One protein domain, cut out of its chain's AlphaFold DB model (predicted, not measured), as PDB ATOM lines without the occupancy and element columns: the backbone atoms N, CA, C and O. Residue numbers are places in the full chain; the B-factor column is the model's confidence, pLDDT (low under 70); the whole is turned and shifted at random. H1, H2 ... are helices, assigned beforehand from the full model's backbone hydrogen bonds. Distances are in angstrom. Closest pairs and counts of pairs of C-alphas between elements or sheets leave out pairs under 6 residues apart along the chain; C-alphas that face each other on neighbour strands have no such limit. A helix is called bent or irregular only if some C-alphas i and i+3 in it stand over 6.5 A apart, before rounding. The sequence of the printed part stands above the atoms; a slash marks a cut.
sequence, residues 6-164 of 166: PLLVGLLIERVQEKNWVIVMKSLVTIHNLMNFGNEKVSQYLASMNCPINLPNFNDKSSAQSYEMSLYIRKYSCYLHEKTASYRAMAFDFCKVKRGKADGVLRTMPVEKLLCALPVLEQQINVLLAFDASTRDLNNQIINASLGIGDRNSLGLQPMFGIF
ATOM      1  N   PRO A   6       1.643  45.376  18.680       87.25
ATOM      2  CA  PRO A   6       0.967  44.448  17.775       87.25
ATOM      3  C   PRO A   6       1.835  43.266  17.338       87.25
ATOM      4  O   PRO A   6       1.348  42.140  17.314       87.25
ATOM      5  N   LEU A   7       3.119  43.499  17.034       88.75
ATOM      6  CA  LEU A   7       4.035  42.436  16.612       88.75
ATOM      7  C   LEU A   7       4.321  41.471  17.763       88.75
ATOM      8  O   LEU A   7       4.243  40.260  17.580       88.75
ATOM      9  N   LEU A   8       4.614  41.999  18.956       88.88
ATOM     10  CA  LEU A   8       4.884  41.175  20.134       88.88
ATOM     11  C   LEU A   8       3.685  40.287  20.484       88.88
ATOM     12  O   LEU A   8       3.848  39.087  20.701       88.88
ATOM     13  N   VAL A   9       2.487  40.875  20.537       88.75
ATOM     14  CA  VAL A   9       1.265  40.122  20.829       88.75
ATOM     15  C   VAL A   9       0.976  39.124  19.713       88.75
ATOM     16  O   VAL A   9       0.689  37.974  20.023       88.75
ATOM     17  N   GLY A  10       1.107  39.515  18.442       90.25
ATOM     18  CA  GLY A  10       0.913  38.618  17.299       90.25
ATOM     19  C   GLY A  10       1.772  37.357  17.397       90.25
ATOM     20  O   GLY A  10       1.237  36.253  17.367       90.25
ATOM     21  N   LEU A  11       3.074  37.522  17.655       92.12
ATOM     22  CA  LEU A  11       4.000  36.402  17.840       92.12
ATOM     23  C   LEU A  11       3.610  35.508  19.025       92.12
ATOM     24  O   LEU A  11       3.716  34.290  18.936       92.12
ATOM     25  N   LEU A  12       3.155  36.077  20.145       91.25
ATOM     26  CA  LEU A  12       2.710  35.278  21.291       91.25
ATOM     27  C   LEU A  12       1.422  34.509  20.991       91.25
ATOM     28  O   LEU A  12       1.306  33.355  21.396       91.25
ATOM     29  N   ILE A  13       0.478  35.114  20.269       92.38
ATOM     30  CA  ILE A  13      -0.766  34.450  19.867       92.38
ATOM     31  C   ILE A  13      -0.480  33.279  18.927       92.38
ATOM     32  O   ILE A  13      -1.055  32.213  19.127       92.38
ATOM     33  N   GLU A  14       0.451  33.419  17.982       93.25
ATOM     34  CA  GLU A  14       0.900  32.296  17.146       93.25
ATOM     35  C   GLU A  14       1.404  31.124  18.001       93.25
ATOM     36  O   GLU A  14       1.019  29.979  17.779       93.25
ATOM     37  N   ARG A  15       2.191  31.406  19.049       91.88
ATOM     38  CA  ARG A  15       2.713  30.372  19.960       91.88
ATOM     39  C   ARG A  15       1.652  29.744  20.861       91.88
ATOM     40  O   ARG A  15       1.825  28.606  21.289       91.88
ATOM     41  N   VAL A  16       0.558  30.449  21.145       92.69
ATOM     42  CA  VAL A  16      -0.596  29.894  21.876       92.69
ATOM     43  C   VAL A  16      -1.358  28.876  21.017       92.69
ATOM     44  O   VAL A  16      -1.979  27.976  21.571       92.69
ATOM     45  N   GLN A  17      -1.272  28.954  19.685       92.62
ATOM     46  CA  GLN A  17      -1.944  28.024  18.761       92.62
ATOM     47  C   GLN A  17      -1.131  26.756  18.440       92.62
ATOM     48  O   GLN A  17      -1.547  25.929  17.628       92.62
ATOM     49  N   GLU A  18       0.029  26.579  19.070       93.38
ATOM     50  CA  GLU A  18       0.872  25.396  18.894       93.38
ATOM     51  C   GLU A  18       0.265  24.140  19.532       93.38
ATOM     52  O   GLU A  18      -0.563  24.203  20.437       93.38
ATOM     53  N   LYS A  19       0.711  22.956  19.094       90.25
ATOM     54  CA  LYS A  19       0.232  21.675  19.657       90.25
ATOM     55  C   LYS A  19       0.953  21.260  20.938       90.25
ATOM     56  O   LYS A  19       0.428  20.449  21.693       90.25
ATOM     57  N   ASN A  20       2.161  21.777  21.158       89.44
ATOM     58  CA  ASN A  20       3.010  21.391  22.279       89.44
ATOM     59  C   ASN A  20       2.597  22.139  23.553       89.44
ATOM     60  O   ASN A  20       2.718  23.367  23.622       89.44
ATOM     61  N   TRP A  21       2.186  21.395  24.581       85.75
ATOM     62  CA  TRP A  21       1.709  21.968  25.844       85.75
ATOM     63  C   TRP A  21       2.727  22.907  26.509       85.75
ATOM     64  O   TRP A  21       2.335  23.910  27.101       85.75
ATOM     65  N   VAL A  22       4.033  22.634  26.393       85.00
ATOM     66  CA  VAL A  22       5.094  23.463  26.992       85.00
ATOM     67  C   VAL A  22       5.140  24.834  26.325       85.00
ATOM     68  O   VAL A  22       5.273  25.848  27.013       85.00
ATOM     69  N   ILE A  23       5.038  24.871  24.993       88.94
ATOM     70  CA  ILE A  23       5.062  26.120  24.220       88.94
ATOM     71  C   ILE A  23       3.818  26.944  24.540       88.94
ATOM     72  O   ILE A  23       3.939  28.125  24.873       88.94
ATOM     73  N   VAL A  24       2.643  26.311  24.518       88.50
ATOM     74  CA  VAL A  24       1.375  26.982  24.820       88.50
ATOM     75  C   VAL A  24       1.382  27.529  26.244       88.50
ATOM     76  O   VAL A  24       1.125  28.716  26.441       88.50
ATOM     77  N   MET A  25       1.782  26.723  27.234       83.31
ATOM     78  CA  MET A  25       1.879  27.174  28.624       83.31
ATOM     79  C   MET A  25       2.813  28.367  28.784       83.31
ATOM     80  O   MET A  25       2.407  29.386  29.335       83.31
ATOM     81  N   LYS A  26       4.052  28.285  28.285       83.00
ATOM     82  CA  LYS A  26       5.017  29.394  28.400       83.00
ATOM     83  C   LYS A  26       4.503  30.672  27.737       83.00
ATOM     84  O   LYS A  26       4.720  31.761  28.268       83.00
ATOM     85  N   SER A  27       3.791  30.543  26.622       86.44
ATOM     86  CA  SER A  27       3.179  31.675  25.919       86.44
ATOM     87  C   SER A  27       2.067  32.317  26.743       86.44
ATOM     88  O   SER A  27       2.085  33.531  26.933       86.44
ATOM     89  N   LEU A  28       1.160  31.515  27.314       83.94
ATOM     90  CA  LEU A  28       0.091  32.004  28.195       83.94
ATOM     91  C   LEU A  28       0.656  32.710  29.437       83.94
ATOM     92  O   LEU A  28       0.214  33.803  29.780       83.94
ATOM     93  N   VAL A  29       1.683  32.137  30.070       82.38
ATOM     94  CA  VAL A  29       2.379  32.760  31.212       82.38
ATOM     95  C   VAL A  29       3.017  34.086  30.822       82.38
ATOM     96  O   VAL A  29       2.924  35.071  31.552       82.38
ATOM     97  N   THR A  30       3.643  34.134  29.649       84.50
ATOM     98  CA  THR A  30       4.258  35.363  29.142       84.50
ATOM     99  C   THR A  30       3.202  36.438  28.895       84.50
ATOM    100  O   THR A  30       3.396  37.578  29.311       84.50
ATOM    101  N   ILE A  31       2.058  36.083  28.302       86.69
ATOM    102  CA  ILE A  31       0.918  36.994  28.126       86.69
ATOM    103  C   ILE A  31       0.431  37.507  29.487       86.69
ATOM    104  O   ILE A  31       0.296  38.715  29.662       86.69
ATOM    105  N   HIS A  32       0.240  36.625  30.471       86.00
ATOM    106  CA  HIS A  32      -0.183  37.012  31.818       86.00
ATOM    107  C   HIS A  32       0.778  38.014  32.468       86.00
ATOM    108  O   HIS A  32       0.351  39.043  32.997       86.00
ATOM    109  N   ASN A  33       2.082  37.747  32.379       82.06
ATOM    110  CA  ASN A  33       3.113  38.628  32.916       82.06
ATOM    111  C   ASN A  33       3.117  39.989  32.218       82.06
ATOM    112  O   ASN A  33       3.212  41.016  32.889       82.06
ATOM    113  N   LEU A  34       2.953  40.021  30.893       84.88
ATOM    114  CA  LEU A  34       2.846  41.275  30.148       84.88
ATOM    115  C   LEU A  34       1.582  42.063  30.514       84.88
ATOM    116  O   LEU A  34       1.642  43.287  30.576       84.88
ATOM    117  N   MET A  35       0.462  41.394  30.801       83.44
ATOM    118  CA  MET A  35      -0.766  42.064  31.244       83.44
ATOM    119  C   MET A  35      -0.619  42.693  32.637       83.44
ATOM    120  O   MET A  35      -1.093  43.806  32.866       83.44
ATOM    121  N   ASN A  36       0.048  42.004  33.568       81.75
ATOM    122  CA  ASN A  36       0.192  42.481  34.946       81.75
ATOM    123  C   ASN A  36       1.327  43.507  35.092       81.75
ATOM    124  O   ASN A  36       1.111  44.607  35.611       81.75
ATOM    125  N   PHE A  37       2.523  43.166  34.609       79.00
ATOM    126  CA  PHE A  37       3.762  43.924  34.829       79.00
ATOM    127  C   PHE A  37       4.209  44.741  33.614       79.00
ATOM    128  O   PHE A  37       5.059  45.619  33.743       79.00
ATOM    129  N   GLY A  38       3.662  44.458  32.431       79.69
ATOM    130  CA  GLY A  38       3.979  45.192  31.212       79.69
ATOM    131  C   GLY A  38       3.236  46.524  31.086       79.69
ATOM    132  O   GLY A  38       2.524  46.988  31.983       79.69
ATOM    133  N   ASN A  39       3.419  47.153  29.925       85.56
ATOM    134  CA  ASN A  39       2.748  48.396  29.567       85.56
ATOM    135  C   ASN A  39       1.246  48.156  29.319       85.56
ATOM    136  O   ASN A  39       0.882  47.198  28.638       85.56
ATOM    137  N   GLU A  40       0.382  49.063  29.787       85.38
ATOM    138  CA  GLU A  40      -1.081  48.975  29.626       85.38
ATOM    139  C   GLU A  40      -1.533  48.836  28.167       85.38
ATOM    140  O   GLU A  40      -2.555  48.205  27.899       85.38
ATOM    141  N   LYS A  41      -0.737  49.335  27.210       88.00
ATOM    142  CA  LYS A  41      -0.977  49.152  25.772       88.00
ATOM    143  C   LYS A  41      -1.103  47.681  25.373       88.00
ATOM    144  O   LYS A  41      -1.819  47.387  24.423       88.00
ATOM    145  N   VAL A  42      -0.436  46.758  26.074       87.81
ATOM    146  CA  VAL A  42      -0.559  45.316  25.809       87.81
ATOM    147  C   VAL A  42      -1.959  44.827  26.175       87.81
ATOM    148  O   VAL A  42      -2.631  44.236  25.333       87.81
ATOM    149  N   SER A  43      -2.430  45.125  27.389       87.44
ATOM    150  CA  SER A  43      -3.781  44.760  27.841       87.44
ATOM    151  C   SER A  43      -4.862  45.413  26.980       87.44
ATOM    152  O   SER A  43      -5.811  44.741  26.584       87.44
ATOM    153  N   GLN A  44      -4.680  46.686  26.608       89.19
ATOM    154  CA  GLN A  44      -5.567  47.391  25.678       89.19
ATOM    155  C   GLN A  44      -5.616  46.708  24.309       89.19
ATOM    156  O   GLN A  44      -6.697  46.496  23.773       89.19
ATOM    157  N   TYR A  45      -4.466  46.329  23.745       89.88
ATOM    158  CA  TYR A  45      -4.419  45.670  22.442       89.88
ATOM    159  C   TYR A  45      -5.087  44.287  22.471       89.88
ATOM    160  O   TYR A  45      -5.904  43.987  21.601       89.88
ATOM    161  N   LEU A  46      -4.802  43.473  23.495       87.75
ATOM    162  CA  LEU A  46      -5.429  42.158  23.691       87.75
ATOM    163  C   LEU A  46      -6.954  42.276  23.845       87.75
ATOM    164  O   LEU A  46      -7.705  41.507  23.241       87.75
ATOM    165  N   ALA A  47      -7.409  43.267  24.620       88.38
ATOM    166  CA  ALA A  47      -8.822  43.563  24.796       88.38
ATOM    167  C   ALA A  47      -9.469  44.000  23.472       88.38
ATOM    168  O   ALA A  47     -10.485  43.425  23.093       88.38
ATOM    169  N   SER A  48      -8.884  44.941  22.732       87.25
ATOM    170  CA  SER A  48      -9.466  45.480  21.492       87.25
ATOM    171  C   SER A  48      -9.526  44.470  20.346       87.25
ATOM    172  O   SER A  48     -10.506  44.441  19.609       87.25
ATOM    173  N   MET A  49      -8.505  43.621  20.198       84.44
ATOM    174  CA  MET A  49      -8.406  42.684  19.072       84.44
ATOM    175  C   MET A  49      -9.188  41.383  19.269       84.44
ATOM    176  O   MET A  49      -9.257  40.576  18.345       84.44
ATOM    177  N   ASN A  50      -9.745  41.150  20.461       81.06
ATOM    178  CA  ASN A  50     -10.386  39.885  20.826       81.06
ATOM    179  C   ASN A  50      -9.531  38.664  20.462       81.06
ATOM    180  O   ASN A  50     -10.004  37.719  19.831       81.06
ATOM    181  N   CYS A  51      -8.247  38.720  20.832       83.50
ATOM    182  CA  CYS A  51      -7.279  37.701  20.455       83.50
ATOM    183  C   CYS A  51      -7.741  36.297  20.900       83.50
ATOM    184  O   CYS A  51      -8.254  36.153  22.017       83.50
ATOM    185  N   PRO A  52      -7.519  35.252  20.079       86.00
ATOM    186  CA  PRO A  52      -7.937  33.880  20.364       86.00
ATOM    187  C   PRO A  52      -7.022  33.223  21.410       86.00
ATOM    188  O   PRO A  52      -6.275  32.293  21.123       86.00
ATOM    189  N   ILE A  53      -7.041  33.747  22.636       89.19
ATOM    190  CA  ILE A  53      -6.255  33.233  23.765       89.19
ATOM    191  C   ILE A  53      -6.957  32.030  24.394       89.19
ATOM    192  O   ILE A  53      -6.278  31.162  24.924       89.19
ATOM    193  N   ASN A  54      -8.295  31.975  24.332       91.38
ATOM    194  CA  ASN A  54      -9.092  30.895  24.907       91.38
ATOM    195  C   ASN A  54      -8.923  29.603  24.101       91.38
ATOM    196  O   ASN A  54      -9.207  29.573  22.903       91.38
ATOM    197  N   LEU A  55      -8.516  28.526  24.770       91.50
ATOM    198  CA  LEU A  55      -8.254  27.236  24.146       91.50
ATOM    199  C   LEU A  55      -9.109  26.126  24.776       91.50
ATOM    200  O   LEU A  55      -8.557  25.194  25.357       91.50
ATOM    201  N   PRO A  56     -10.448  26.156  24.654       90.69
ATOM    202  CA  PRO A  56     -11.335  25.228  25.364       90.69
ATOM    203  C   PRO A  56     -11.182  23.763  24.926       90.69
ATOM    204  O   PRO A  56     -11.560  22.863  25.665       90.69
ATOM    205  N   ASN A  57     -10.599  23.510  23.750       92.25
ATOM    206  CA  ASN A  57     -10.421  22.168  23.186       92.25
ATOM    207  C   ASN A  57      -8.950  21.722  23.120       92.25
ATOM    208  O   ASN A  57      -8.649  20.712  22.486       92.25
ATOM    209  N   PHE A  58      -8.021  22.460  23.745       92.12
ATOM    210  CA  PHE A  58      -6.601  22.103  23.708       92.12
ATOM    211  C   PHE A  58      -6.361  20.724  24.319       92.12
ATOM    212  O   PHE A  58      -6.817  20.462  25.431       92.12
ATOM    213  N   ASN A  59      -5.647  19.849  23.610       91.69
ATOM    214  CA  ASN A  59      -5.358  18.497  24.072       91.69
ATOM    215  C   ASN A  59      -4.070  17.951  23.442       91.69
ATOM    216  O   ASN A  59      -4.071  17.503  22.295       91.69
ATOM    217  N   ASP A  60      -2.989  17.959  24.212       89.00
ATOM    218  CA  ASP A  60      -1.717  17.332  23.875       89.00
ATOM    219  C   ASP A  60      -1.669  15.917  24.475       89.00
ATOM    220  O   ASP A  60      -1.765  15.731  25.690       89.00
ATOM    221  N   LYS A  61      -1.520  14.911  23.607       89.19
ATOM    222  CA  LYS A  61      -1.507  13.480  23.962       89.19
ATOM    223  C   LYS A  61      -0.107  12.855  23.897       89.19
ATOM    224  O   LYS A  61       0.007  11.635  23.809       89.19
ATOM    225  N   SER A  62       0.949  13.667  23.877       85.81
ATOM    226  CA  SER A  62       2.337  13.194  23.783       85.81
ATOM    227  C   SER A  62       2.821  12.408  25.009       85.81
ATOM    228  O   SER A  62       3.692  11.551  24.867       85.81
ATOM    229  N   SER A  63       2.275  12.658  26.205       83.81
ATOM    230  CA  SER A  63       2.609  11.939  27.441       83.81
ATOM    231  C   SER A  63       1.465  11.972  28.468       83.81
ATOM    232  O   SER A  63       0.506  12.727  28.338       83.81
ATOM    233  N   ALA A  64       1.558  11.174  29.538       79.25
ATOM    234  CA  ALA A  64       0.601  11.256  30.651       79.25
ATOM    235  C   ALA A  64       0.570  12.667  31.274       79.25
ATOM    236  O   ALA A  64      -0.498  13.216  31.534       79.25
ATOM    237  N   GLN A  65       1.744  13.293  31.407       77.81
ATOM    238  CA  GLN A  65       1.874  14.670  31.880       77.81
ATOM    239  C   GLN A  65       1.218  15.675  30.920       77.81
ATOM    240  O   GLN A  65       0.598  16.633  31.373       77.81
ATOM    241  N   SER A  66       1.323  15.484  29.599       77.19
ATOM    242  CA  SER A  66       0.732  16.419  28.631       77.19
ATOM    243  C   SER A  66      -0.796  16.445  28.709       77.19
ATOM    244  O   SER A  66      -1.398  17.497  28.494       77.19
ATOM    245  N   TYR A  67      -1.427  15.324  29.075       81.44
ATOM    246  CA  TYR A  67      -2.874  15.246  29.270       81.44
ATOM    247  C   TYR A  67      -3.341  16.072  30.478       81.44
ATOM    248  O   TYR A  67      -4.262  16.886  30.351       81.44
ATOM    249  N   GLU A  68      -2.669  15.932  31.625       79.44
ATOM    250  CA  GLU A  68      -2.935  16.747  32.822       79.44
ATOM    251  C   GLU A  68      -2.669  18.234  32.550       79.44
ATOM    252  O   GLU A  68      -3.516  19.091  32.815       79.44
ATOM    253  N   MET A  69      -1.544  18.553  31.904       81.62
ATOM    254  CA  MET A  69      -1.217  19.933  31.534       81.62
ATOM    255  C   MET A  69      -2.214  20.521  30.533       81.62
ATOM    256  O   MET A  69      -2.477  21.720  30.564       81.62
ATOM    257  N   SER A  70      -2.825  19.701  29.677       85.62
ATOM    258  CA  SER A  70      -3.869  20.156  28.759       85.62
ATOM    259  C   SER A  70      -5.131  20.598  29.494       85.62
ATOM    260  O   SER A  70      -5.708  21.619  29.129       85.62
ATOM    261  N   LEU A  71      -5.551  19.880  30.545       83.75
ATOM    262  CA  LEU A  71      -6.647  20.321  31.421       83.75
ATOM    263  C   LEU A  71      -6.335  21.697  32.024       83.75
ATOM    264  O   LEU A  71      -7.178  22.594  31.978       83.75
ATOM    265  N   TYR A  72      -5.108  21.881  32.516       81.31
ATOM    266  CA  TYR A  72      -4.652  23.145  33.091       81.31
ATOM    267  C   TYR A  72      -4.631  24.289  32.061       81.31
ATOM    268  O   TYR A  72      -5.153  25.368  32.333       81.31
ATOM    269  N   ILE A  73      -4.111  24.048  30.848       85.56
ATOM    270  CA  ILE A  73      -4.107  25.019  29.736       85.56
ATOM    271  C   ILE A  73      -5.520  25.506  29.427       85.56
ATOM    272  O   ILE A  73      -5.732  26.711  29.274       85.56
ATOM    273  N   ARG A  74      -6.499  24.596  29.350       88.62
ATOM    274  CA  ARG A  74      -7.896  24.958  29.064       88.62
ATOM    275  C   ARG A  74      -8.447  25.925  30.108       88.62
ATOM    276  O   ARG A  74      -8.995  26.965  29.753       88.62
ATOM    277  N   LYS A  75      -8.245  25.627  31.393       83.88
ATOM    278  CA  LYS A  75      -8.708  26.509  32.473       83.88
ATOM    279  C   LYS A  75      -7.943  27.841  32.489       83.88
ATOM    280  O   LYS A  75      -8.547  28.899  32.641       83.88
ATOM    281  N   TYR A  76      -6.624  27.810  32.281       83.62
ATOM    282  CA  TYR A  76      -5.776  29.004  32.359       83.62
ATOM    283  C   TYR A  76      -6.022  29.974  31.200       83.62
ATOM    284  O   TYR A  76      -6.123  31.183  31.397       83.62
ATOM    285  N   SER A  77      -6.164  29.437  29.990       89.81
ATOM    286  CA  SER A  77      -6.523  30.214  28.802       89.81
ATOM    287  C   SER A  77      -7.906  30.858  28.930       89.81
ATOM    288  O   SER A  77      -8.069  32.016  28.546       89.81
ATOM    289  N   CYS A  78      -8.872  30.152  29.528       89.12
ATOM    290  CA  CYS A  78     -10.189  30.698  29.849       89.12
ATOM    291  C   CYS A  78     -10.089  31.872  30.839       89.12
ATOM    292  O   CYS A  78     -10.638  32.938  30.572       89.12
ATOM    293  N   TYR A  79      -9.300  31.734  31.909       86.62
ATOM    294  CA  TYR A  79      -9.040  32.828  32.850       86.62
ATOM    295  C   TYR A  79      -8.398  34.058  32.185       86.62
ATOM    296  O   TYR A  79      -8.847  35.185  32.402       86.62
ATOM    297  N   LEU A  80      -7.371  33.872  31.348       88.25
ATOM    298  CA  LEU A  80      -6.734  34.998  30.654       88.25
ATOM    299  C   LEU A  80      -7.680  35.670  29.659       88.25
ATOM    300  O   LEU A  80      -7.688  36.897  29.560       88.25
ATOM    301  N   HIS A  81      -8.502  34.886  28.962       91.94
ATOM    302  CA  HIS A  81      -9.543  35.420  28.095       91.94
ATOM    303  C   HIS A  81     -10.543  36.274  28.883       91.94
ATOM    304  O   HIS A  81     -10.796  37.416  28.500       91.94
ATOM    305  N   GLU A  82     -11.016  35.784  30.028       89.44
ATOM    306  CA  GLU A  82     -11.928  36.529  30.898       89.44
ATOM    307  C   GLU A  82     -11.282  37.819  31.427       89.44
ATOM    308  O   GLU A  82     -11.895  38.882  31.394       89.44
ATOM    309  N   LYS A  83      -9.995  37.787  31.801       87.81
ATOM    310  CA  LYS A  83      -9.241  38.992  32.196       87.81
ATOM    311  C   LYS A  83      -9.155  40.024  31.061       87.81
ATOM    312  O   LYS A  83      -9.212  41.225  31.317       87.81
ATOM    313  N   THR A  84      -9.013  39.595  29.804       91.25
ATOM    314  CA  THR A  84      -9.062  40.526  28.659       91.25
ATOM    315  C   THR A  84     -10.472  41.053  28.386       91.25
ATOM    316  O   THR A  84     -10.622  42.217  28.011       91.25
ATOM    317  N   ALA A  85     -11.503  40.231  28.601       90.88
ATOM    318  CA  ALA A  85     -12.900  40.620  28.443       90.88
ATOM    319  C   ALA A  85     -13.326  41.636  29.515       90.88
ATOM    320  O   ALA A  85     -13.939  42.651  29.178       90.88
ATOM    321  N   SER A  86     -12.908  41.443  30.770       88.81
ATOM    322  CA  SER A  86     -13.166  42.392  31.856       88.81
ATOM    323  C   SER A  86     -12.492  43.741  31.600       88.81
ATOM    324  O   SER A  86     -13.132  44.786  31.732       88.81
ATOM    325  N   TYR A  87     -11.247  43.728  31.110       89.94
ATOM    326  CA  TYR A  87     -10.557  44.943  30.674       89.94
ATOM    327  C   TYR A  87     -11.298  45.645  29.527       89.94
ATOM    328  O   TYR A  87     -11.406  46.869  29.530       89.94
ATOM    329  N   ARG A  88     -11.839  44.902  28.551       90.69
ATOM    330  CA  ARG A  88     -12.640  45.478  27.453       90.69
ATOM    331  C   ARG A  88     -13.916  46.145  27.965       90.69
ATOM    332  O   ARG A  88     -14.250  47.227  27.495       90.69
ATOM    333  N   ALA A  89     -14.615  45.507  28.901       89.31
ATOM    334  CA  ALA A  89     -15.871  46.013  29.446       89.31
ATOM    335  C   ALA A  89     -15.669  47.262  30.317       89.31
ATOM    336  O   ALA A  89     -16.473  48.190  30.269       89.31
ATOM    337  N   MET A  90     -14.582  47.297  31.094       88.06
ATOM    338  CA  MET A  90     -14.369  48.318  32.123       88.06
ATOM    339  C   MET A  90     -13.336  49.385  31.755       88.06
ATOM    340  O   MET A  90     -13.275  50.422  32.412       88.06
ATOM    341  N   ALA A  91     -12.522  49.146  30.724       87.88
ATOM    342  CA  ALA A  91     -11.381  49.972  30.322       87.88
ATOM    343  C   ALA A  91     -10.300  50.161  31.412       87.88
ATOM    344  O   ALA A  91      -9.450  51.044  31.296       87.88
ATOM    345  N   PHE A  92     -10.300  49.321  32.451       84.56
ATOM    346  CA  PHE A  92      -9.256  49.252  33.474       84.56
ATOM    347  C   PHE A  92      -9.068  47.808  33.964       84.56
ATOM    348  O   PHE A  92      -9.965  46.978  33.843       84.56
ATOM    349  N   ASP A  93      -7.902  47.505  34.545       82.12
ATOM    350  CA  ASP A  93      -7.625  46.196  35.153       82.12
ATOM    351  C   ASP A  93      -7.979  46.207  36.648       82.12
ATOM    352  O   ASP A  93      -7.322  46.888  37.442       82.12
ATOM    353  N   PHE A  94      -8.974  45.408  37.052       77.19
ATOM    354  CA  PHE A  94      -9.362  45.213  38.457       77.19
ATOM    355  C   PHE A  94      -8.194  44.793  39.371       77.19
ATOM    356  O   PHE A  94      -8.208  45.064  40.571       77.19
ATOM    357  N   CYS A  95      -7.147  44.169  38.826       75.56
ATOM    358  CA  CYS A  95      -5.959  43.781  39.587       75.56
ATOM    359  C   CYS A  95      -5.024  44.965  39.879       75.56
ATOM    360  O   CYS A  95      -4.250  44.891  40.832       75.56
ATOM    361  N   LYS A  96      -5.093  46.043  39.083       76.44
ATOM    362  CA  LYS A  96      -4.170  47.193  39.135       76.44
ATOM    363  C   LYS A  96      -4.801  48.467  39.699       76.44
ATOM    364  O   LYS A  96      -4.085  49.435  39.944       76.44
ATOM    365  N   VAL A  97      -6.116  48.492  39.916       77.62
ATOM    366  CA  VAL A  97      -6.785  49.668  40.491       77.62
ATOM    367  C   VAL A  97      -6.361  49.930  41.937       77.62
ATOM    368  O   VAL A  97      -6.131  49.005  42.720       77.62
ATOM    369  N   LYS A  98      -6.299  51.219  42.303       73.94
ATOM    370  CA  LYS A  98      -6.002  51.661  43.671       73.94
ATOM    371  C   LYS A  98      -7.032  51.080  44.639       73.94
ATOM    372  O   LYS A  98      -8.241  51.156  44.405       73.94
ATOM    373  N   ARG A  99      -6.535  50.534  45.748       70.12
ATOM    374  CA  ARG A  99      -7.329  49.982  46.852       70.12
ATOM    375  C   ARG A  99      -7.238  50.896  48.065       70.12
ATOM    376  O   ARG A  99      -6.240  51.591  48.239       70.12
ATOM    377  N   GLY A 100      -8.265  50.875  48.908       63.19
ATOM    378  CA  GLY A 100      -8.286  51.614  50.172       63.19
ATOM    379  C   GLY A 100      -9.644  52.232  50.490       63.19
ATOM    380  O   GLY A 100     -10.497  52.364  49.615       63.19
ATOM    381  N   LYS A 101      -9.846  52.589  51.765       60.56
ATOM    382  CA  LYS A 101     -11.117  53.130  52.278       60.56
ATOM    383  C   LYS A 101     -11.475  54.516  51.725       60.56
ATOM    384  O   LYS A 101     -12.657  54.765  51.545       60.56
ATOM    385  N   ALA A 102     -10.491  55.380  51.466       64.94
ATOM    386  CA  ALA A 102     -10.734  56.766  51.049       64.94
ATOM    387  C   ALA A 102     -10.768  56.956  49.520       64.94
ATOM    388  O   ALA A 102     -11.668  57.610  49.013       64.94
ATOM    389  N   ASP A 103      -9.850  56.316  48.781       71.62
ATOM    390  CA  ASP A 103      -9.650  56.579  47.341       71.62
ATOM    391  C   ASP A 103      -9.724  55.318  46.464       71.62
ATOM    392  O   ASP A 103      -9.165  55.274  45.365       71.62
ATOM    393  N   GLY A 104     -10.312  54.232  46.970       77.50
ATOM    394  CA  GLY A 104     -10.420  53.000  46.194       77.50
ATOM    395  C   GLY A 104     -11.287  53.222  44.956       77.50
ATOM    396  O   GLY A 104     -12.420  53.668  45.103       77.50
ATOM    397  N   VAL A 105     -10.800  52.861  43.763       77.25
ATOM    398  CA  VAL A 105     -11.507  53.117  42.487       77.25
ATOM    399  C   VAL A 105     -12.932  52.564  42.505       77.25
ATOM    400  O   VAL A 105     -13.844  53.227  42.035       77.25
ATOM    401  N   LEU A 106     -13.139  51.378  43.088       77.38
ATOM    402  CA  LEU A 106     -14.472  50.778  43.221       77.38
ATOM    403  C   LEU A 106     -15.331  51.445  44.308       77.38
ATOM    404  O   LEU A 106     -16.548  51.463  44.186       77.38
ATOM    405  N   ARG A 107     -14.715  52.005  45.358       78.62
ATOM    406  CA  ARG A 107     -15.419  52.670  46.470       78.62
ATOM    407  C   ARG A 107     -15.880  54.083  46.113       78.62
ATOM    408  O   ARG A 107     -16.885  54.534  46.648       78.62
ATOM    409  N   THR A 108     -15.157  54.769  45.232       82.56
ATOM    410  CA  THR A 108     -15.488  56.125  44.765       82.56
ATOM    411  C   THR A 108     -16.186  56.133  43.401       82.56
ATOM    412  O   THR A 108     -16.506  57.198  42.875       82.56
ATOM    413  N   MET A 109     -16.439  54.956  42.816       83.56
ATOM    414  CA  MET A 109     -17.127  54.818  41.536       83.56
ATOM    415  C   MET A 109     -18.589  55.282  41.644       83.56
ATOM    416  O   MET A 109     -19.267  54.926  42.609       83.56
ATOM    417  N   PRO A 110     -19.122  56.011  40.644       90.31
ATOM    418  CA  PRO A 110     -20.550  56.306  40.577       90.31
ATOM    419  C   PRO A 110     -21.385  55.021  40.608       90.31
ATOM    420  O   PRO A 110     -21.028  54.045  39.948       90.31
ATOM    421  N   VAL A 111     -22.511  55.043  41.328       88.19
ATOM    422  CA  VAL A 111     -23.359  53.860  41.575       88.19
ATOM    423  C   VAL A 111     -23.728  53.133  40.281       88.19
ATOM    424  O   VAL A 111     -23.604  51.917  40.209       88.19
ATOM    425  N   GLU A 112     -24.096  53.862  39.229       89.38
ATOM    426  CA  GLU A 112     -24.453  53.282  37.926       89.38
ATOM    427  C   GLU A 112     -23.303  52.478  37.305       89.38
ATOM    428  O   GLU A 112     -23.493  51.354  36.847       89.38
ATOM    429  N   LYS A 113     -22.079  53.019  37.342       86.06
ATOM    430  CA  LYS A 113     -20.889  52.314  36.847       86.06
ATOM    431  C   LYS A 113     -20.530  51.129  37.737       86.06
ATOM    432  O   LYS A 113     -20.095  50.106  37.218       86.06
ATOM    433  N   LEU A 114     -20.730  51.252  39.049       86.31
ATOM    434  CA  LEU A 114     -20.475  50.173  39.998       86.31
ATOM    435  C   LEU A 114     -21.426  48.990  39.774       86.31
ATOM    436  O   LEU A 114     -20.972  47.850  39.756       86.31
ATOM    437  N   LEU A 115     -22.713  49.255  39.533       89.50
ATOM    438  CA  LEU A 115     -23.703  48.224  39.206       89.50
ATOM    439  C   LEU A 115     -23.338  47.456  37.926       89.50
ATOM    440  O   LEU A 115     -23.570  46.254  37.862       89.50
ATOM    441  N   CYS A 116     -22.710  48.112  36.946       89.06
ATOM    442  CA  CYS A 116     -22.168  47.443  35.759       89.06
ATOM    443  C   CYS A 116     -20.837  46.717  36.025       89.06
ATOM    444  O   CYS A 116     -20.559  45.696  35.404       89.06
ATOM    445  N   ALA A 117     -20.005  47.233  36.934       86.25
ATOM    446  CA  ALA A 117     -18.694  46.667  37.251       86.25
ATOM    447  C   ALA A 117     -18.781  45.362  38.052       86.25
ATOM    448  O   ALA A 117     -17.960  44.465  37.856       86.25
ATOM    449  N   LEU A 118     -19.750  45.266  38.969       88.06
ATOM    450  CA  LEU A 118     -19.881  44.138  39.892       88.06
ATOM    451  C   LEU A 118     -20.079  42.787  39.177       88.06
ATOM    452  O   LEU A 118     -19.312  41.878  39.487       88.06
ATOM    453  N   PRO A 119     -20.987  42.638  38.190       90.56
ATOM    454  CA  PRO A 119     -21.145  41.375  37.462       90.56
ATOM    455  C   PRO A 119     -19.889  40.964  36.683       90.56
ATOM    456  O   PRO A 119     -19.538  39.789  36.637       90.56
ATOM    457  N   VAL A 120     -19.175  41.934  36.099       89.19
ATOM    458  CA  VAL A 120     -17.929  41.673  35.358       89.19
ATOM    459  C   VAL A 120     -16.843  41.152  36.303       89.19
ATOM    460  O   VAL A 120     -16.128  40.202  35.982       89.19
ATOM    461  N   LEU A 121     -16.727  41.759  37.486       85.31
ATOM    462  CA  LEU A 121     -15.798  41.308  38.517       85.31
ATOM    463  C   LEU A 121     -16.174  39.918  39.045       85.31
ATOM    464  O   LEU A 121     -15.298  39.069  39.207       85.31
ATOM    465  N   GLU A 122     -17.462  39.676  39.286       86.19
ATOM    466  CA  GLU A 122     -17.977  38.379  39.725       86.19
ATOM    467  C   GLU A 122     -17.618  37.273  38.726       86.19
ATOM    468  O   GLU A 122     -17.065  36.246  39.117       86.19
ATOM    469  N   GLN A 123     -17.841  37.501  37.429       87.75
ATOM    470  CA  GLN A 123     -17.490  36.546  36.381       87.75
ATOM    471  C   GLN A 123     -15.985  36.247  36.359       87.75
ATOM    472  O   GLN A 123     -15.587  35.080  36.327       87.75
ATOM    473  N   GLN A 124     -15.142  37.281  36.448       81.94
ATOM    474  CA  GLN A 124     -13.689  37.109  36.500       81.94
ATOM    475  C   GLN A 124     -13.248  36.265  37.710       81.94
ATOM    476  O   GLN A 124     -12.349  35.429  37.585       81.94
ATOM    477  N   ILE A 125     -13.896  36.448  38.865       81.00
ATOM    478  CA  ILE A 125     -13.646  35.658  40.078       81.00
ATOM    479  C   ILE A 125     -14.143  34.223  39.908       81.00
ATOM    480  O   ILE A 125     -13.402  33.296  40.219       81.00
ATOM    481  N   ASN A 126     -15.352  34.017  39.386       81.50
ATOM    482  CA  ASN A 126     -15.925  32.688  39.182       81.50
ATOM    483  C   ASN A 126     -15.031  31.824  38.279       81.50
ATOM    484  O   ASN A 126     -14.774  30.663  38.597       81.50
ATOM    485  N   VAL A 127     -14.484  32.400  37.203       81.38
ATOM    486  CA  VAL A 127     -13.533  31.703  36.320       81.38
ATOM    487  C   VAL A 127     -12.208  31.413  37.032       81.38
ATOM    488  O   VAL A 127     -11.657  30.323  36.870       81.38
ATOM    489  N   LEU A 128     -11.702  32.343  37.851       78.25
ATOM    490  CA  LEU A 128     -10.500  32.094  38.651       78.25
ATOM    491  C   LEU A 128     -10.725  30.987  39.692       78.25
ATOM    492  O   LEU A 128      -9.845  30.159  39.894       78.25
ATOM    493  N   LEU A 129     -11.882  30.945  40.348       74.12
ATOM    494  CA  LEU A 129     -12.204  29.910  41.333       74.12
ATOM    495  C   LEU A 129     -12.399  28.544  40.666       74.12
ATOM    496  O   LEU A 129     -11.907  27.539  41.175       74.12
ATOM    497  N   ALA A 130     -13.020  28.506  39.483       73.56
ATOM    498  CA  ALA A 130     -13.163  27.293  38.674       73.56
ATOM    499  C   ALA A 130     -11.817  26.717  38.189       73.56
ATOM    500  O   ALA A 130     -11.739  25.554  37.774       73.56
ATOM    501  N   PHE A 131     -10.744  27.512  38.256       66.12
ATOM    502  CA  PHE A 131      -9.390  27.048  37.988       66.12
ATOM    503  C   PHE A 131      -9.004  25.862  38.882       66.12
ATOM    504  O   PHE A 131      -8.365  24.937  38.377       66.12
ATOM    505  N   ASP A 132      -9.466  25.848  40.143       59.38
ATOM    506  CA  ASP A 132      -9.286  24.773  41.132       59.38
ATOM    507  C   ASP A 132      -7.894  24.125  41.037       59.38
ATOM    508  O   ASP A 132      -7.738  22.977  40.614       59.38
ATOM    509  N   ALA A 133      -6.857  24.928  41.304       53.88
ATOM    510  CA  ALA A 133      -5.480  24.451  41.327       53.88
ATOM    511  C   ALA A 133      -5.278  23.642  42.611       53.88
ATOM    512  O   ALA A 133      -5.078  24.206  43.692       53.88
ATOM    513  N   SER A 134      -5.348  22.316  42.504       44.72
ATOM    514  CA  SER A 134      -5.079  21.445  43.640       44.72
ATOM    515  C   SER A 134      -3.603  21.570  44.034       44.72
ATOM    516  O   SER A 134      -2.724  21.794  43.201       44.72
ATOM    517  N   THR A 135      -3.280  21.387  45.314       41.12
ATOM    518  CA  THR A 135      -1.900  21.496  45.827       41.12
ATOM    519  C   THR A 135      -0.923  20.515  45.152       41.12
ATOM    520  O   THR A 135       0.287  20.693  45.253       41.12
ATOM    521  N   ARG A 136      -1.429  19.493  44.436       42.56
ATOM    522  CA  ARG A 136      -0.635  18.555  43.620       42.56
ATOM    523  C   ARG A 136      -0.184  19.158  42.286       42.56
ATOM    524  O   ARG A 136       0.922  18.855  41.844       42.56
ATOM    525  N   ASP A 137      -0.979  20.051  41.699       45.00
ATOM    526  CA  ASP A 137      -0.665  20.749  40.442       45.00
ATOM    527  C   ASP A 137       0.475  21.773  40.629       45.00
ATOM    528  O   ASP A 137       1.211  22.101  39.697       45.00
ATOM    529  N   LEU A 138       0.697  22.214  41.873       45.75
ATOM    530  CA  LEU A 138       1.759  23.136  42.293       45.75
ATOM    531  C   LEU A 138       3.162  22.497  42.369       45.75
ATOM    532  O   LEU A 138       4.127  23.173  42.715       45.75
ATOM    533  N   ASN A 139       3.325  21.213  42.032       42.91
ATOM    534  CA  ASN A 139       4.651  20.582  41.945       42.91
ATOM    535  C   ASN A 139       5.340  20.777  40.583       42.91
ATOM    536  O   ASN A 139       6.505  20.410  40.421       42.91
ATOM    537  N   ASN A 140       4.667  21.376  39.595       49.47
ATOM    538  CA  ASN A 140       5.288  21.698  38.314       49.47
ATOM    539  C   ASN A 140       5.965  23.079  38.387       49.47
ATOM    540  O   ASN A 140       5.304  24.096  38.591       49.47
ATOM    541  N   GLN A 141       7.284  23.143  38.175       46.38
ATOM    542  CA  GLN A 141       8.050  24.401  38.195       46.38
ATOM    543  C   GLN A 141       7.501  25.455  37.214       46.38
ATOM    544  O   GLN A 141       7.592  26.649  37.482       46.38
ATOM    545  N   ILE A 142       6.878  25.026  36.109       44.78
ATOM    546  CA  ILE A 142       6.234  25.920  35.134       44.78
ATOM    547  C   ILE A 142       4.954  26.533  35.720       44.78
ATOM    548  O   ILE A 142       4.689  27.716  35.508       44.78
ATOM    549  N   ILE A 143       4.197  25.761  36.504       49.47
ATOM    550  CA  ILE A 143       3.009  26.237  37.221       49.47
ATOM    551  C   ILE A 143       3.426  27.197  38.345       49.47
ATOM    552  O   ILE A 143       2.879  28.294  38.444       49.47
ATOM    553  N   ASN A 144       4.480  26.873  39.097       47.91
ATOM    554  CA  ASN A 144       5.025  27.764  40.130       47.91
ATOM    555  C   ASN A 144       5.588  29.075  39.570       47.91
ATOM    556  O   ASN A 144       5.437  30.113  40.212       47.91
ATOM    557  N   ALA A 145       6.174  29.055  38.371       45.88
ATOM    558  CA  ALA A 145       6.588  30.264  37.659       45.88
ATOM    559  C   ALA A 145       5.391  31.051  37.088       45.88
ATOM    560  O   ALA A 145       5.430  32.277  37.053       45.88
ATOM    561  N   SER A 146       4.313  30.366  36.678       46.44
ATOM    562  CA  SER A 146       3.071  30.994  36.189       46.44
ATOM    563  C   SER A 146       2.243  31.675  37.277       46.44
ATOM    564  O   SER A 146       1.602  32.695  37.024       46.44
ATOM    565  N   LEU A 147       2.266  31.097  38.479       42.38
ATOM    566  CA  LEU A 147       1.541  31.565  39.657       42.38
ATOM    567  C   LEU A 147       2.439  32.403  40.586       42.38
ATOM    568  O   LEU A 147       1.941  33.025  41.511       42.38
ATOM    569  N   GLY A 148       3.757  32.458  40.370       45.06
ATOM    570  CA  GLY A 148       4.666  33.227  41.228       45.06
ATOM    571  C   GLY A 148       4.722  32.724  42.677       45.06
ATOM    572  O   GLY A 148       4.923  33.515  43.592       45.06
ATOM    573  N   ILE A 149       4.528  31.420  42.906       44.66
ATOM    574  CA  ILE A 149       4.532  30.811  44.254       44.66
ATOM    575  C   ILE A 149       5.973  30.531  44.744       44.66
ATOM    576  O   ILE A 149       6.199  30.235  45.913       44.66
ATOM    577  N   GLY A 150       6.973  30.664  43.864       35.31
ATOM    578  CA  GLY A 150       8.385  30.411  44.177       35.31
ATOM    579  C   GLY A 150       9.110  31.514  44.957       35.31
ATOM    580  O   GLY A 150      10.131  31.221  45.575       35.31
ATOM    581  N   ASP A 151       8.596  32.747  44.980       36.94
ATOM    582  CA  ASP A 151       9.186  33.816  45.785       36.94
ATOM    583  C   ASP A 151       8.432  33.960  47.101       36.94
ATOM    584  O   ASP A 151       7.229  34.223  47.145       36.94
ATOM    585  N   ARG A 152       9.177  33.842  48.202       37.72
ATOM    586  CA  ARG A 152       8.737  34.076  49.587       37.72
ATOM    587  C   ARG A 152       8.420  35.560  49.866       37.72
ATOM    588  O   ARG A 152       8.736  36.059  50.936       37.72
ATOM    589  N   ASN A 153       7.809  36.251  48.905       35.16
ATOM    590  CA  ASN A 153       7.350  37.637  48.960       35.16
ATOM    591  C   ASN A 153       5.981  37.768  48.255       35.16
ATOM    592  O   ASN A 153       5.817  38.444  47.245       35.16
ATOM    593  N   SER A 154       4.997  37.025  48.758       37.06
ATOM    594  CA  SER A 154       3.634  37.469  49.119       37.06
ATOM    595  C   SER A 154       2.907  38.627  48.386       37.06
ATOM    596  O   SER A 154       2.047  39.235  49.012       37.06
ATOM    597  N   LEU A 155       3.149  38.970  47.113       37.56
ATOM    598  CA  LEU A 155       2.509  40.160  46.499       37.56
ATOM    599  C   LEU A 155       1.890  39.963  45.101       37.56
ATOM    600  O   LEU A 155       1.199  40.857  44.623       37.56
ATOM    601  N   GLY A 156       2.049  38.798  44.462       38.34
ATOM    602  CA  GLY A 156       1.504  38.543  43.112       38.34
ATOM    603  C   GLY A 156       0.133  37.855  43.066       38.34
ATOM    604  O   GLY A 156      -0.682  38.179  42.205       38.34
ATOM    605  N   LEU A 157      -0.149  36.948  44.013       39.00
ATOM    606  CA  LEU A 157      -1.456  36.274  44.164       39.00
ATOM    607  C   LEU A 157      -2.349  36.909  45.245       39.00
ATOM    608  O   LEU A 157      -3.567  36.724  45.246       39.00
ATOM    609  N   GLN A 158      -1.760  37.713  46.138       36.84
ATOM    610  CA  GLN A 158      -2.506  38.526  47.097       36.84
ATOM    611  C   GLN A 158      -3.373  39.638  46.486       36.84
ATOM    612  O   GLN A 158      -4.310  40.047  47.163       36.84
ATOM    613  N   PRO A 159      -3.193  40.130  45.245       37.09
ATOM    614  CA  PRO A 159      -4.128  41.097  44.710       37.09
ATOM    615  C   PRO A 159      -5.526  40.492  44.548       37.09
ATOM    616  O   PRO A 159      -6.482  41.152  44.922       37.09
ATOM    617  N   MET A 160      -5.725  39.259  44.074       37.16
ATOM    618  CA  MET A 160      -7.108  38.782  43.882       37.16
ATOM    619  C   MET A 160      -7.763  38.258  45.169       37.16
ATOM    620  O   MET A 160      -8.917  38.583  45.424       37.16
ATOM    621  N   PHE A 161      -7.012  37.596  46.056       32.81
ATOM    622  CA  PHE A 161      -7.510  37.238  47.397       32.81
ATOM    623  C   PHE A 161      -7.636  38.448  48.342       32.81
ATOM    624  O   PHE A 161      -8.547  38.520  49.160       32.81
ATOM    625  N   GLY A 162      -6.770  39.451  48.197       32.00
ATOM    626  CA  GLY A 162      -6.805  40.710  48.947       32.00
ATOM    627  C   GLY A 162      -7.798  41.743  48.409       32.00
ATOM    628  O   GLY A 162      -7.819  42.863  48.912       32.00
ATOM    629  N   ILE A 163      -8.598  41.413  47.385       35.41
ATOM    630  CA  ILE A 163      -9.857  42.130  47.097       35.41
ATOM    631  C   ILE A 163     -10.929  41.755  48.140       35.41
ATOM    632  O   ILE A 163     -11.868  42.515  48.331       35.41
ATOM    633  N   PHE A 164     -10.765  40.634  48.856       33.16
ATOM    634  CA  PHE A 164     -11.782  40.079  49.756       33.16
ATOM    635  C   PHE A 164     -11.448  40.123  51.254       33.16
ATOM    636  O   PHE A 164     -12.267  39.707  52.066       33.16
TER     637      PHE A 164
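AT A GLANCE: This is residues 6 to 164 of the 166 residues of the protein "ENTH domain-containing protein" of Protopolystoma xenopodis (UniProt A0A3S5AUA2). The 27-residue helix H4 runs through the middle of the domain, with the antiparallel helix H5 packed along it on one side and H2 on the other; H1 folds back on H2 as a hairpin. H3 crosses H4 near its last residues, H6 packs on one part of H2, residues 25 to 29, and the short helix H7, near the end of the printed part, touches no other helix. The printed part has 159 residues, with seven named helices in the order H1 to H7 and no named strand: all helix, with 96 residues in the helices. It is compact, with a radius of gyration of the C-alphas of 16.2 A, and its outline, 52 by 34 by 24 A, is only just elongated.

IN THESE COORDINATES: Find C-alpha 64 at (0.601, 11.256, 30.651); from there H4, residues 64 to 90, runs 40.0 A to C-alpha 90 at (-14.369, 48.318, 32.123). H5, residues 111 to 130, is 28.6 A long; it is neither bent nor irregular, but only just: C-alphas 116 and 119 are 6.4 A apart. H2, residues 21 to 37, measures 23.8 A. Look for H1 at residues 6 to 16, 15.2 A, beginning at (0.967, 44.448, 17.775), and H3 at residues 40 to 49, 14.3 A. H6 is residues 141 to 147 and H7 residues 158 to 161, ending at (-7.510, 37.238, 47.397).

HOW THE PARTS SIT: Start at H4: it touches H5, a hairpin at a shallow tilt of 3 degrees, opposite ways, with Tyr 79 and Val 127 the closest C-alphas at 5.8 A. H2 touches H4 at a shallow tilt of 28 degrees, the same way; C-alphas 21 and 66 are closest, 6.3 A. With residues 84 to 88 alone, H4 touches H3, about perpendicular at 84 degrees; C-alphas 47 and 84 are closest, 4.9 A. H2, the hub, touches four helices. H1 and H2 form a hairpin, C-alphas 16 and 24 closest at 4.6 A, its tilt of 35.5 degrees only just steep. H2 and H3 touch only at the corner, C-alphas 35 and 43 closest at 5.3 A. H2 and H6 only just touch, with 3 pairs of C-alphas within 8 A, the closest Val 29 and Ser 146 at 5.3 A. H1 and H4 are apart. In H1, H2, H3, H4 and H6 every O i to N i+4 pair is within hydrogen-bond range, in H5 14 of 16; H7 is too short for one.

THE WHOLE: The C-alphas of Ser 62 and Ala 102, the two farthest apart, are 53.0 A apart. Both lie in long links, residues 50 to 63 and 91 to 110. The printed part has no cut. The mean pLDDT of the printed part is 75.9; look for values under 70 at residues 100 to 102 and 131 to 164 of this model.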